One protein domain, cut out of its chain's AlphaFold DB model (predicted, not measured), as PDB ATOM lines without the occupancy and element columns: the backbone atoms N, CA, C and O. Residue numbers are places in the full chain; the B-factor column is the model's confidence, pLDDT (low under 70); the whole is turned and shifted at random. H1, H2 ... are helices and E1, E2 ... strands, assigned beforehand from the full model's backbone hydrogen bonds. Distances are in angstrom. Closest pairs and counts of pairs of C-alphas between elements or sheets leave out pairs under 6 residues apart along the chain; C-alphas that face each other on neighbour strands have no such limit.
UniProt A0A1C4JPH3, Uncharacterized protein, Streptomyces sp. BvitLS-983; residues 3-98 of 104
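AT A GLANCE: This is residues 3 to 98 of the 104 residues of an uncharacterized protein of Streptomyces sp. BvitLS-983 (UniProt A0A1C4JPH3). A loose, open frame has a corner of H1 and H2 at one end and H4 at the other, with the hairpin E1-E2 and long unnamed stretches between. Residues 3 to 14 stick out. The printed part has 96 residues, mostly helix in its named elements, ordered H1 H2 E1 E2 H3 H4; radius of gyration of the C-alphas 16.1 A, spans 41 by 31 by 25 A.

HOW THE PARTS SIT: H1, residues 7 to 19, is close to but not clearly touching H2, residues 22 to 31; their closest C-alphas, Leu 18 and Leu 25, are 5.9 A apart. E1, residues 44 to 47, and E2, residues 53 to 56, form an antiparallel hairpin; N 46 and O 54 are 3.0 A apart, within hydrogen-bond range. H3, residues 62 to 65, and H4, residues 78 to 91, are apart. Every O i to N i+4 pair is within range in H2 and H4, 7 of 9 in H1; H3 is too short for any.

IN THESE COORDINATES: H1 spans 18.0 A from C-alpha 7 (176.513, 178.857, 146.115), H2 13.1 A, E1 10.5 A, E2 9.9 A, H3 5.2 A; H4, 20.4 A, ends at C-alpha 91 (175.912, 196.922, 167.570).

THE WHOLE: The printed part has no cut. The links H2 to E1 and H3 to H4 are long. Residues 3, 7 to 8 and 24 to 29 have pLDDT under 70.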
ATOM      1  N   SER A   3     171.494 171.246 145.230       66.06
ATOM      2  CA  SER A   3     171.370 171.850 146.568       66.06
ATOM      3  C   SER A   3     172.564 171.640 147.511       66.06
ATOM      4  O   SER A   3     172.570 172.197 148.604       66.06
ATOM      5  N   ARG A   4     173.550 170.816 147.133       81.94
ATOM      6  CA  ARG A   4     174.753 170.530 147.933       81.94
ATOM      7  C   ARG A   4     176.036 171.158 147.376       81.94
ATOM      8  O   ARG A   4     177.087 170.954 147.972       81.94
ATOM      9  N   LEU A   5     175.963 171.878 146.256       76.50
ATOM     10  CA  LEU A   5     177.116 172.559 145.660       76.50
ATOM     11  C   LEU A   5     177.415 173.893 146.371       76.50
ATOM     12  O   LEU A   5     176.531 174.429 147.045       76.50
ATOM     13  N   PRO A   6     178.619 174.465 146.220       77.00
ATOM     14  CA  PRO A   6     178.890 175.862 146.563       77.00
ATOM     15  C   PRO A   6     177.892 176.826 145.899       77.00
ATOM     16  O   PRO A   6     177.367 176.546 144.821       77.00
ATOM     17  N   LEU A   7     177.582 177.948 146.558       61.78
ATOM     18  CA  LEU A   7     176.513 178.857 146.115       61.78
ATOM     19  C   LEU A   7     176.739 179.395 144.698       61.78
ATOM     20  O   LEU A   7     175.788 179.460 143.927       61.78
ATOM     21  N   ASP A   8     177.976 179.739 144.354       64.19
ATOM     22  CA  ASP A   8     178.392 180.230 143.041       64.19
ATOM     23  C   ASP A   8     178.137 179.208 141.924       64.19
ATOM     24  O   ASP A   8     177.646 179.576 140.855       64.19
ATOM     25  N   GLU A   9     178.339 177.920 142.202       73.31
ATOM     26  CA  GLU A   9     178.026 176.825 141.278       73.31
ATOM     27  C   GLU A   9     176.514 176.562 141.147       73.31
ATOM     28  O   GLU A   9     176.055 176.006 140.146       73.31
ATOM     29  N   GLN A  10     175.705 176.994 142.122       78.62
ATOM     30  CA  GLN A  10     174.243 176.913 142.045       78.62
ATOM     31  C   GLN A  10     173.621 178.060 141.226       78.62
ATOM     32  O   GLN A  10     172.517 177.904 140.690       78.62
ATOM     33  N   LEU A  11     174.309 179.201 141.086       73.38
ATOM     34  CA  LEU A  11     173.771 180.409 140.440       73.38
ATOM     35  C   LEU A  11     173.339 180.222 138.971       73.38
ATOM     36  O   LEU A  11     172.299 180.778 138.604       73.38
ATOM     37  N   PRO A  12     174.042 179.457 138.108       78.50
ATOM     38  CA  PRO A  12     173.603 179.235 136.726       78.50
ATOM     39  C   PRO A  12     172.289 178.449 136.638       78.50
ATOM     40  O   PRO A  12     171.411 178.775 135.832       78.50
ATOM     41  N   ALA A  13     172.127 177.439 137.498       77.94
ATOM     42  CA  ALA A  13     170.898 176.659 137.577       77.94
ATOM     43  C   ALA A  13     169.744 177.514 138.107       77.94
ATOM     44  O   ALA A  13     168.677 177.539 137.498       77.94
ATOM     45  N   LEU A  14     169.988 178.291 139.168       75.81
ATOM     46  CA  LEU A  14     169.021 179.249 139.700       75.81
ATOM     47  C   LEU A  14     168.584 180.254 138.624       75.81
ATOM     48  O   LEU A  14     167.388 180.443 138.418       75.81
ATOM     49  N   ARG A  15     169.530 180.843 137.881       75.19
ATOM     50  CA  ARG A  15     169.237 181.772 136.776       75.19
ATOM     51  C   ARG A  15     168.351 181.123 135.717       75.19
ATOM     52  O   ARG A  15     167.385 181.744 135.286       75.19
ATOM     53  N   THR A  16     168.663 179.890 135.328       78.06
ATOM     54  CA  THR A  16     167.874 179.136 134.349       78.06
ATOM     55  C   THR A  16     166.466 178.865 134.877       78.06
ATOM     56  O   THR A  16     165.491 179.068 134.165       78.06
ATOM     57  N   THR A  17     166.309 178.452 136.134       77.06
ATOM     58  CA  THR A  17     164.981 178.244 136.731       77.06
ATOM     59  C   THR A  17     164.167 179.535 136.764       77.06
ATOM     60  O   THR A  17     162.993 179.537 136.397       77.06
ATOM     61  N   LEU A  18     164.795 180.641 137.158       73.44
ATOM     62  CA  LEU A  18     164.138 181.938 137.264       73.44
ATOM     63  C   LEU A  18     163.777 182.533 135.894       73.44
ATOM     64  O   LEU A  18     162.703 183.112 135.760       73.44
ATOM     65  N   SER A  19     164.595 182.340 134.852       73.88
ATOM     66  CA  SER A  19     164.294 182.846 133.502       73.88
ATOM     67  C   SER A  19     163.071 182.187 132.861       73.88
ATOM     68  O   SER A  19     162.425 182.794 132.012       73.88
ATOM     69  N   HIS A  20     162.743 180.957 133.261       77.25
ATOM     70  CA  HIS A  20     161.580 180.221 132.758       77.25
ATOM     71  C   HIS A  20     160.335 180.377 133.641       77.25
ATOM     72  O   HIS A  20     159.275 179.860 133.294       77.25
ATOM     73  N   ASN A  21     160.439 181.066 134.782       73.12
ATOM     74  CA  ASN A  21     159.334 181.211 135.722       73.12
ATOM     75  C   ASN A  21     159.235 182.657 136.250       73.12
ATOM     76  O   ASN A  21     159.705 182.960 137.353       73.12
ATOM     77  N   PRO A  22     158.601 183.562 135.479       71.31
ATOM     78  CA  PRO A  22     158.445 184.964 135.870       71.31
ATOM     79  C   PRO A  22     157.613 185.138 137.152       71.31
ATOM     80  O   PRO A  22     157.796 186.114 137.882       71.31
ATOM     81  N   THR A  23     156.743 184.178 137.476       74.69
ATOM     82  CA  THR A  23     155.983 184.159 138.733       74.69
ATOM     83  C   THR A  23     156.902 183.937 139.932       74.69
ATOM     84  O   THR A  23     156.814 184.686 140.900       74.69
ATOM     85  N   LEU A  24     157.827 182.969 139.868       68.75
ATOM     86  CA  LEU A  24     158.819 182.753 140.930       68.75
ATOM     87  C   LEU A  24     159.715 183.975 141.124       68.75
ATOM     88  O   LEU A  24     159.970 184.351 142.263       68.75
ATOM     89  N   LEU A  25     160.143 184.625 140.037       69.81
ATOM     90  CA  LEU A  25     160.869 185.894 140.123       69.81
ATOM     91  C   LEU A  25     160.060 186.958 140.865       69.81
ATOM     92  O   LEU A  25     160.574 187.579 141.785       69.81
ATOM     93  N   THR A  26     158.785 187.126 140.515       67.81
ATOM     94  CA  THR A  26     157.905 188.112 141.160       67.81
ATOM     95  C   THR A  26     157.691 187.807 142.646       67.81
ATOM     96  O   THR A  26     157.704 188.718 143.470       67.81
ATOM     97  N   VAL A  27     157.518 186.533 143.010       68.56
ATOM     98  CA  VAL A  27     157.334 186.107 144.407       68.56
ATOM     99  C   VAL A  27     158.608 186.315 145.228       68.56
ATOM    100  O   VAL A  27     158.532 186.832 146.339       68.56
ATOM    101  N   LEU A  28     159.772 185.940 144.688       68.81
ATOM    102  CA  LEU A  28     161.057 186.069 145.379       68.81
ATOM    103  C   LEU A  28     161.522 187.526 145.501       68.81
ATOM    104  O   LEU A  28     162.146 187.871 146.498       68.81
ATOM    105  N   ASP A  29     161.216 188.366 144.512       69.62
ATOM    106  CA  ASP A  29     161.598 189.782 144.496       69.62
ATOM    107  C   ASP A  29     160.647 190.659 145.318       69.62
ATOM    108  O   ASP A  29     161.085 191.578 145.993       69.62
ATOM    109  N   ARG A  30     159.339 190.385 145.292       71.62
ATOM    110  CA  ARG A  30     158.344 191.288 145.895       71.62
ATOM    111  C   ARG A  30     157.723 190.702 147.149       71.62
ATOM    112  O   ARG A  30     157.977 191.180 148.248       71.62
ATOM    113  N   ALA A  31     156.981 189.606 146.989       70.62
ATOM    114  CA  ALA A  31     156.190 189.033 148.075       70.62
ATOM    115  C   ALA A  31     157.054 188.560 149.253       70.62
ATOM    116  O   ALA A  31     156.647 188.716 150.395       70.62
ATOM    117  N   ALA A  32     158.246 188.013 149.010       77.00
ATOM    118  CA  ALA A  32     159.154 187.653 150.097       77.00
ATOM    119  C   ALA A  32     159.698 188.900 150.818       77.00
ATOM    120  O   ALA A  32     159.712 188.944 152.050       77.00
ATOM    121  N   ILE A  33     160.099 189.924 150.058       84.12
ATOM    122  CA  ILE A  33     160.698 191.149 150.597       84.12
ATOM    123  C   ILE A  33     159.698 191.932 151.452       84.12
ATOM    124  O   ILE A  33     160.066 192.409 152.521       84.12
ATOM    125  N   ASP A  34     158.426 191.980 151.056       87.00
ATOM    126  CA  ASP A  34     157.369 192.706 151.775       87.00
ATOM    127  C   ASP A  34     157.075 192.154 153.182       87.00
ATOM    128  O   ASP A  34     156.384 192.797 153.973       87.00
ATOM    129  N   THR A  35     157.581 190.961 153.514       86.06
ATOM    130  CA  THR A  35     157.222 190.235 154.746       86.06
ATOM    131  C   THR A  35     158.288 190.264 155.830       86.06
ATOM    132  O   THR A  35     158.078 189.717 156.916       86.06
ATOM    133  N   PHE A  36     159.428 190.912 155.582       89.38
ATOM    134  CA  PHE A  36     160.439 191.060 156.620       89.38
ATOM    135  C   PHE A  36     159.931 191.904 157.789       89.38
ATOM    136  O   PHE A  36     159.156 192.835 157.615       89.38
ATOM    137  N   ALA A  37     160.432 191.603 158.988       90.69
ATOM    138  CA  ALA A  37     159.941 192.174 160.243       90.69
ATOM    139  C   ALA A  37     160.181 193.679 160.437       90.69
ATOM    140  O   ALA A  37     159.571 194.278 161.320       90.69
ATOM    141  N   ALA A  38     161.066 194.289 159.648       91.38
ATOM    142  CA  ALA A  38     161.354 195.718 159.706       91.38
ATOM    143  C   ALA A  38     161.411 196.309 158.298       91.38
ATOM    144  O   ALA A  38     161.947 195.670 157.392       91.38
ATOM    145  N   THR A  39     160.922 197.538 158.128       91.31
ATOM    146  CA  THR A  39     160.812 198.216 156.821       91.31
ATOM    147  C   THR A  39     162.153 198.317 156.098       91.31
ATOM    148  O   THR A  39     162.226 198.109 154.893       91.31
ATOM    149  N   THR A  40     163.238 198.551 156.839       90.06
ATOM    150  CA  THR A  40     164.608 198.617 156.307       90.06
ATOM    151  C   THR A  40     165.140 197.272 155.818       90.06
ATOM    152  O   THR A  40     166.127 197.238 155.092       90.06
ATOM    153  N   CYS A  41     164.521 196.159 156.221       89.06
ATOM    154  CA  CYS A  41     164.831 194.830 155.697       89.06
ATOM    155  C   CYS A  41     164.043 194.523 154.416       89.06
ATOM    156  O   CYS A  41     164.426 193.620 153.676       89.06
ATOM    157  N   CYS A  42     162.965 195.261 154.141       91.25
ATOM    158  CA  CYS A  42     162.155 195.116 152.937       91.25
ATOM    159  C   CYS A  42     162.787 195.898 151.771       91.25
ATOM    160  O   CYS A  42     162.202 196.852 151.261       91.25
ATOM    161  N   LEU A  43     164.012 195.533 151.383       87.06
ATOM    162  CA  LEU A  43     164.763 196.181 150.307       87.06
ATOM    163  C   LEU A  43     165.443 195.138 149.417       87.06
ATOM    164  O   LEU A  43     166.264 194.353 149.886       87.06
ATOM    165  N   GLY A  44     165.148 195.186 148.120       88.19
ATOM    166  CA  GLY A  44     165.860 194.440 147.086       88.19
ATOM    167  C   GLY A  44     166.730 195.375 146.255       88.19
ATOM    168  O   GLY A  44     166.242 196.386 145.754       88.19
ATOM    169  N   ILE A  45     168.015 195.051 146.093       83.56
ATOM    170  CA  ILE A  45     168.917 195.781 145.197       83.56
ATOM    171  C   ILE A  45     169.675 194.781 144.327       83.56
ATOM    172  O   ILE A  45     170.269 193.829 144.832       83.56
ATOM    173  N   ARG A  46     169.678 195.014 143.014       82.94
ATOM    174  CA  ARG A  46     170.422 194.212 142.041       82.94
ATOM    175  C   ARG A  46     170.982 195.094 140.930       82.94
ATOM    176  O   ARG A  46     170.321 196.032 140.502       82.94
ATOM    177  N   LEU A  47     172.154 194.727 140.418       76.00
ATOM    178  CA  LEU A  47     172.659 195.219 139.138       76.00
ATOM    179  C   LEU A  47     172.256 194.267 138.007       76.00
ATOM    180  O   LEU A  47     172.314 193.035 138.141       76.00
ATOM    181  N   ASP A  48     171.803 194.828 136.893       79.38
ATOM    182  CA  ASP A  48     171.666 194.074 135.653       79.38
ATOM    183  C   ASP A  48     173.045 193.865 134.979       79.38
ATOM    184  O   ASP A  48     174.058 194.370 135.461       79.38
ATOM    185  N   PRO A  49     173.126 193.086 133.885       78.56
ATOM    186  CA  PRO A  49     174.383 192.874 133.161       78.56
ATOM    187  C   PRO A  49     175.006 194.130 132.523       78.56
ATOM    188  O   PRO A  49     176.104 194.028 131.987       78.56
ATOM    189  N   HIS A  50     174.309 195.266 132.537       84.81
ATOM    190  CA  HIS A  50     174.734 196.550 131.978       84.81
ATOM    191  C   HIS A  50     174.968 197.597 133.079       84.81
ATOM    192  O   HIS A  50     174.944 198.793 132.802       84.81
ATOM    193  N   ASP A  51     175.162 197.155 134.325       82.69
ATOM    194  CA  ASP A  51     175.385 198.003 135.499       82.69
ATOM    195  C   ASP A  51     174.217 198.949 135.839       82.69
ATOM    196  O   ASP A  51     174.383 199.950 136.541       82.69
ATOM    197  N   HIS A  52     172.996 198.624 135.405       78.12
ATOM    198  CA  HIS A  52     171.809 199.360 135.817       78.12
ATOM    199  C   HIS A  52     171.283 198.870 137.166       78.12
ATOM    200  O   HIS A  52     171.078 197.673 137.393       78.12
ATOM    201  N   TRP A  53     171.002 199.824 138.053       79.62
ATOM    202  CA  TRP A  53     170.389 199.555 139.349       79.62
ATOM    203  C   TRP A  53     168.907 199.217 139.201       79.62
ATOM    204  O   TRP A  53     168.108 200.015 138.713       79.62
ATOM    205  N   HIS A  54     168.531 198.058 139.725       82.81
ATOM    206  CA  HIS A  54     167.158 197.700 140.030       82.81
ATOM    207  C   HIS A  54     166.972 197.756 141.541       82.81
ATOM    208  O   HIS A  54     167.654 197.043 142.280       82.81
ATOM    209  N   VAL A  55     166.054 198.613 141.986       83.88
ATOM    210  CA  VAL A  55     165.755 198.818 143.404       83.88
ATOM    211  C   VAL A  55     164.277 198.551 143.644       83.88
ATOM    212  O   VAL A  55     163.418 199.187 143.034       83.88
ATOM    213  N   TYR A  56     163.993 197.629 144.556       88.56
ATOM    214  CA  TYR A  56     162.668 197.384 145.102       88.56
ATOM    215  C   TYR A  56     162.634 197.868 146.554       88.56
ATOM    216  O   TYR A  56     163.269 197.275 147.421       88.56
ATOM    217  N   ALA A  57     161.929 198.974 146.806       88.88
ATOM    218  CA  ALA A  57     161.851 199.628 148.113       88.88
ATOM    219  C   ALA A  57     160.388 200.004 148.436       88.88
ATOM    220  O   ALA A  57     160.020 201.176 148.316       88.88
ATOM    221  N   PRO A  58     159.533 199.037 148.823       91.06
ATOM    222  CA  PRO A  58     158.103 199.251 149.090       91.06
ATOM    223  C   PRO A  58     157.820 200.313 150.166       91.06
ATOM    224  O   PRO A  58     156.781 200.967 150.123       91.06
ATOM    225  N   HIS A  59     158.752 200.533 151.099       90.19
ATOM    226  CA  HIS A  59     158.653 201.569 152.139       90.19
ATOM    227  C   HIS A  59     159.552 202.793 151.873       90.19
ATOM    228  O   HIS A  59     159.719 203.648 152.742       90.19
ATOM    229  N   GLY A  60     160.138 202.891 150.675       89.62
ATOM    230  CA  GLY A  60     161.137 203.903 150.335       89.62
ATOM    231  C   GLY A  60     162.484 203.697 151.044       89.62
ATOM    232  O   GLY A  60     162.734 202.671 151.670       89.62
ATOM    233  N   LEU A  61     163.377 204.686 150.923       89.00
ATOM    234  CA  LEU A  61     164.750 204.633 151.463       89.00
ATOM    235  C   LEU A  61     164.978 205.566 152.665       89.00
ATOM    236  O   LEU A  61     166.076 205.618 153.214       89.00
ATOM    237  N   ALA A  62     163.951 206.309 153.085       91.88
ATOM    238  CA  ALA A  62     164.081 207.321 154.131       91.88
ATOM    239  C   ALA A  62     164.533 206.723 155.471       91.88
ATOM    240  O   ALA A  62     165.427 207.277 156.107       91.88
ATOM    241  N   ASP A  63     163.967 205.586 155.881       92.44
ATOM    242  CA  ASP A  63     164.343 204.922 157.133       92.44
ATOM    243  C   ASP A  63     165.818 204.466 157.110       92.44
ATOM    244  O   ASP A  63     166.513 204.582 158.114       92.44
ATOM    245  N   ILE A  64     166.349 204.060 155.950       88.38
ATOM    246  CA  ILE A  64     167.765 203.683 155.795       88.38
ATOM    247  C   ILE A  64     168.672 204.906 155.944       88.38
ATOM    248  O   ILE A  64     169.620 204.878 156.726       88.38
ATOM    249  N   PHE A  65     168.371 205.996 155.231       88.94
ATOM    250  CA  PHE A  65     169.191 207.212 155.275       88.94
ATOM    251  C   PHE A  65     169.194 207.890 156.645       88.94
ATOM    252  O   PHE A  65     170.175 208.529 157.009       88.94
ATOM    253  N   ASN A  66     168.110 207.744 157.408       93.38
ATOM    254  CA  ASN A  66     167.964 208.344 158.732       93.38
ATOM    255  C   ASN A  66     168.287 207.373 159.879       93.38
ATOM    256  O   ASN A  66     168.022 207.712 161.032       93.38
ATOM    257  N   LEU A  67     168.816 206.177 159.579       93.44
ATOM    258  CA  LEU A  67     169.124 205.127 160.558       93.44
ATOM    259  C   LEU A  67     167.933 204.815 161.479       93.44
ATOM    260  O   LEU A  67     168.058 204.776 162.700       93.44
ATOM    261  N   VAL A  68     166.753 204.609 160.900       96.31
ATOM    262  CA  VAL A  68     165.513 204.313 161.620       96.31
ATOM    263  C   VAL A  68     165.148 202.853 161.409       96.31
ATOM    264  O   VAL A  68     164.871 202.439 160.289       96.31
ATOM    265  N   LEU A  69     165.083 202.073 162.483       96.50
ATOM    266  CA  LEU A  69     164.515 200.731 162.440       96.50
ATOM    267  C   LEU A  69     163.032 200.816 162.801       96.50
ATOM    268  O   LEU A  69     162.683 201.098 163.946       96.50
ATOM    269  N   ARG A  70     162.162 200.600 161.814       96.19
ATOM    270  CA  ARG A  70     160.703 200.632 161.973       96.19
ATOM    271  C   ARG A  70     160.118 199.230 161.783       96.19
ATOM    272  O   ARG A  70     160.523 198.545 160.840       96.19
ATOM    273  N   PRO A  71     159.166 198.797 162.625       95.75
ATOM    274  CA  PRO A  71     158.508 197.504 162.462       95.75
ATOM    275  C   PRO A  71     157.652 197.461 161.193       95.75
ATOM    276  O   PRO A  71     157.071 198.467 160.784       95.75
ATOM    277  N   ASN A  72     157.542 196.272 160.603       93.75
ATOM    278  CA  ASN A  72     156.614 195.970 159.518       93.75
ATOM    279  C   ASN A  72     155.601 194.907 159.998       93.75
ATOM    280  O   ASN A  72     155.912 193.713 159.976       93.75
ATOM    281  N   PRO A  73     154.402 195.315 160.456       87.31
ATOM    282  CA  PRO A  73     153.436 194.425 161.104       87.31
ATOM    283  C   PRO A  73     152.591 193.598 160.117       87.31
ATOM    284  O   PRO A  73     151.529 193.111 160.490       87.31
ATOM    285  N   VAL A  74     153.023 193.445 158.858       84.38
ATOM    286  CA  VAL A  74     152.251 192.736 157.822       84.38
ATOM    287  C   VAL A  74     152.151 191.238 158.113       84.38
ATOM    288  O   VAL A  74     151.051 190.701 158.200       84.38
ATOM    289  N   LEU A  75     153.287 190.550 158.258       81.12
ATOM    290  CA  LEU A  75     153.312 189.095 158.473       81.12
ATOM    291  C   LEU A  75     154.313 188.630 159.535       81.12
ATOM    292  O   LEU A  75     154.247 187.483 159.979       81.12
ATOM    293  N   ALA A  76     155.241 189.486 159.960       81.88
ATOM    294  CA  ALA A  76     156.248 189.101 160.934       81.88
ATOM    295  C   ALA A  76     155.713 189.182 162.377       81.88
ATOM    296  O   ALA A  76     155.095 190.185 162.738       81.88
ATOM    297  N   PRO A  77     156.007 188.189 163.237       88.56
ATOM    298  CA  PRO A  77     155.702 188.279 164.660       88.56
ATOM    299  C   PRO A  77     156.457 189.428 165.340       88.56
ATOM    300  O   PRO A  77     157.641 189.655 165.072       88.56
ATOM    301  N   ARG A  78     155.793 190.099 166.288       93.38
ATOM    302  CA  ARG A  78     156.359 191.197 167.092       93.38
ATOM    303  C   ARG A  78     157.696 190.836 167.746       93.38
ATOM    304  O   ARG A  78     158.667 191.578 167.626       93.38
ATOM    305  N   GLU A  79     157.771 189.662 168.361       94.62
ATOM    306  CA  GLU A  79     158.970 189.159 169.047       94.62
ATOM    307  C   GLU A  79     160.195 189.040 168.122       94.62
ATOM    308  O   GLU A  79     161.334 189.271 168.540       94.62
ATOM    309  N   VAL A  80     159.977 188.729 166.836       93.12
ATOM    310  CA  VAL A  80     161.049 188.618 165.836       93.12
ATOM    311  C   VAL A  80     161.640 189.993 165.546       93.12
ATOM    312  O   VAL A  80     162.859 190.119 165.393       93.12
ATOM    313  N   TYR A  81     160.794 191.022 165.476       95.25
ATOM    314  CA  TYR A  81     161.239 192.402 165.341       95.25
ATOM    315  C   TYR A  81     162.014 192.856 166.579       95.25
ATOM    316  O   TYR A  81     163.154 193.295 166.442       95.25
ATOM    317  N   GLU A  82     161.438 192.694 167.771       95.88
ATOM    318  CA  GLU A  82     162.034 193.159 169.030       95.88
ATOM    319  C   GLU A  82     163.407 192.512 169.270       95.88
ATOM    320  O   GLU A  82     164.396 193.213 169.488       95.88
ATOM    321  N   THR A  83     163.523 191.195 169.062       95.88
ATOM    322  CA  THR A  83     164.802 190.471 169.179       95.88
ATOM    323  C   THR A  83     165.865 191.010 168.210       95.88
ATOM    324  O   THR A  83     167.042 191.160 168.560       95.88
ATOM    325  N   LYS A  84     165.480 191.299 166.957       93.88
ATOM    326  CA  LYS A  84     166.398 191.877 165.959       93.88
ATOM    327  C   LYS A  84     166.804 193.297 166.345       93.88
ATOM    328  O   LYS A  84     167.988 193.618 166.241       93.88
ATOM    329  N   ALA A  85     165.847 194.103 166.798       96.25
ATOM    330  CA  ALA A  85     166.054 195.484 167.196       96.25
ATOM    331  C   ALA A  85     167.037 195.589 168.365       96.25
ATOM    332  O   ALA A  85     168.027 196.304 168.259       96.25
ATOM    333  N   GLU A  86     166.856 194.795 169.423       96.81
ATOM    334  CA  GLU A  86     167.771 194.761 170.572       96.81
ATOM    335  C   GLU A  86     169.199 194.365 170.186       96.81
ATOM    336  O   GLU A  86     170.187 194.906 170.695       96.81
ATOM    337  N   ARG A  87     169.343 193.386 169.288       96.94
ATOM    338  CA  ARG A  87     170.660 192.975 168.792       96.94
ATOM    339  C   ARG A  87     171.328 194.100 168.006       96.94
ATOM    340  O   ARG A  87     172.510 194.355 168.217       96.94
ATOM    341  N   TRP A  88     170.600 194.737 167.095       96.25
ATOM    342  CA  TRP A  88     171.149 195.786 166.238       96.25
ATOM    343  C   TRP A  88     171.430 197.074 167.001       96.25
ATOM    344  O   TRP A  88     172.492 197.645 166.796       96.25
ATOM    345  N   GLN A  89     170.586 197.459 167.956       96.38
ATOM    346  CA  GLN A  89     170.828 198.615 168.819       96.38
ATOM    347  C   GLN A  89     172.132 198.479 169.620       96.38
ATOM    348  O   GLN A  89     172.848 199.456 169.816       96.38
ATOM    349  N   ARG A  90     172.478 197.260 170.063       96.75
ATOM    350  CA  ARG A  90     173.756 196.995 170.749       96.75
ATOM    351  C   ARG A  90     174.975 197.151 169.842       96.75
ATOM    352  O   ARG A  90     176.043 197.504 170.325       96.75
ATOM    353  N   GLN A  91     174.831 196.832 168.557       96.31
ATOM    354  CA  GLN A  91     175.912 196.922 167.570       96.31
ATOM    355  C   GLN A  91     176.025 198.323 166.968       96.31
ATOM    356  O   GLN A  91     177.115 198.730 166.580       96.31
ATOM    357  N   TRP A  92     174.904 199.038 166.893       96.00
ATOM    358  CA  TRP A  92     174.780 200.329 166.240       96.00
ATOM    359  C   TRP A  92     174.016 201.300 167.157       96.00
ATOM    360  O   TRP A  92     172.796 201.434 167.037       96.00
ATOM    361  N   PRO A  93     174.708 201.948 168.112       94.94
ATOM    362  CA  PRO A  93     174.066 202.792 169.120       94.94
ATOM    363  C   PRO A  93     173.297 203.989 168.548       94.94
ATOM    364  O   PRO A  93     172.342 204.443 169.173       94.94
ATOM    365  N   GLU A  94     173.678 204.486 167.367       95.38
ATOM    366  CA  GLU A  94     173.009 205.593 166.671       95.38
ATOM    367  C   GLU A  94     171.713 205.178 165.952       95.38
ATOM    368  O   GLU A  94     170.986 206.038 165.452       95.38
ATOM    369  N   LEU A  95     171.404 203.878 165.886       96.69
ATOM    370  CA  LEU A  95     170.167 203.384 165.286       96.69
ATOM    371  C   LEU A  95     168.962 203.863 166.106       96.69
ATOM    372  O   LEU A  95     168.899 203.676 167.317       96.69
ATOM    373  N   ARG A  96     167.965 204.457 165.452       97.44
ATOM    374  CA  ARG A  96     166.701 204.837 166.083       97.44
ATOM    375  C   ARG A  96     165.676 203.724 165.908       97.44
ATOM    376  O   ARG A  96     165.043 203.623 164.858       97.44
ATOM    377  N   VAL A  97     165.479 202.916 166.942       97.19
ATOM    378  CA  VAL A  97     164.448 201.866 166.969       97.19
ATOM    379  C   VAL A  97     163.089 202.453 167.348       97.19
ATOM    380  O   VAL A  97     162.957 203.136 168.361       97.19
ATOM    381  N   LEU A  98     162.067 202.174 166.538       96.38
ATOM    382  CA  LEU A  98     160.679 202.518 166.842       96.38
ATOM    383  C   LEU A  98     159.962 201.346 167.522       96.38
ATOM    384  O   LEU A  98     160.250 200.183 167.243       96.38
TER     385      LEU A  98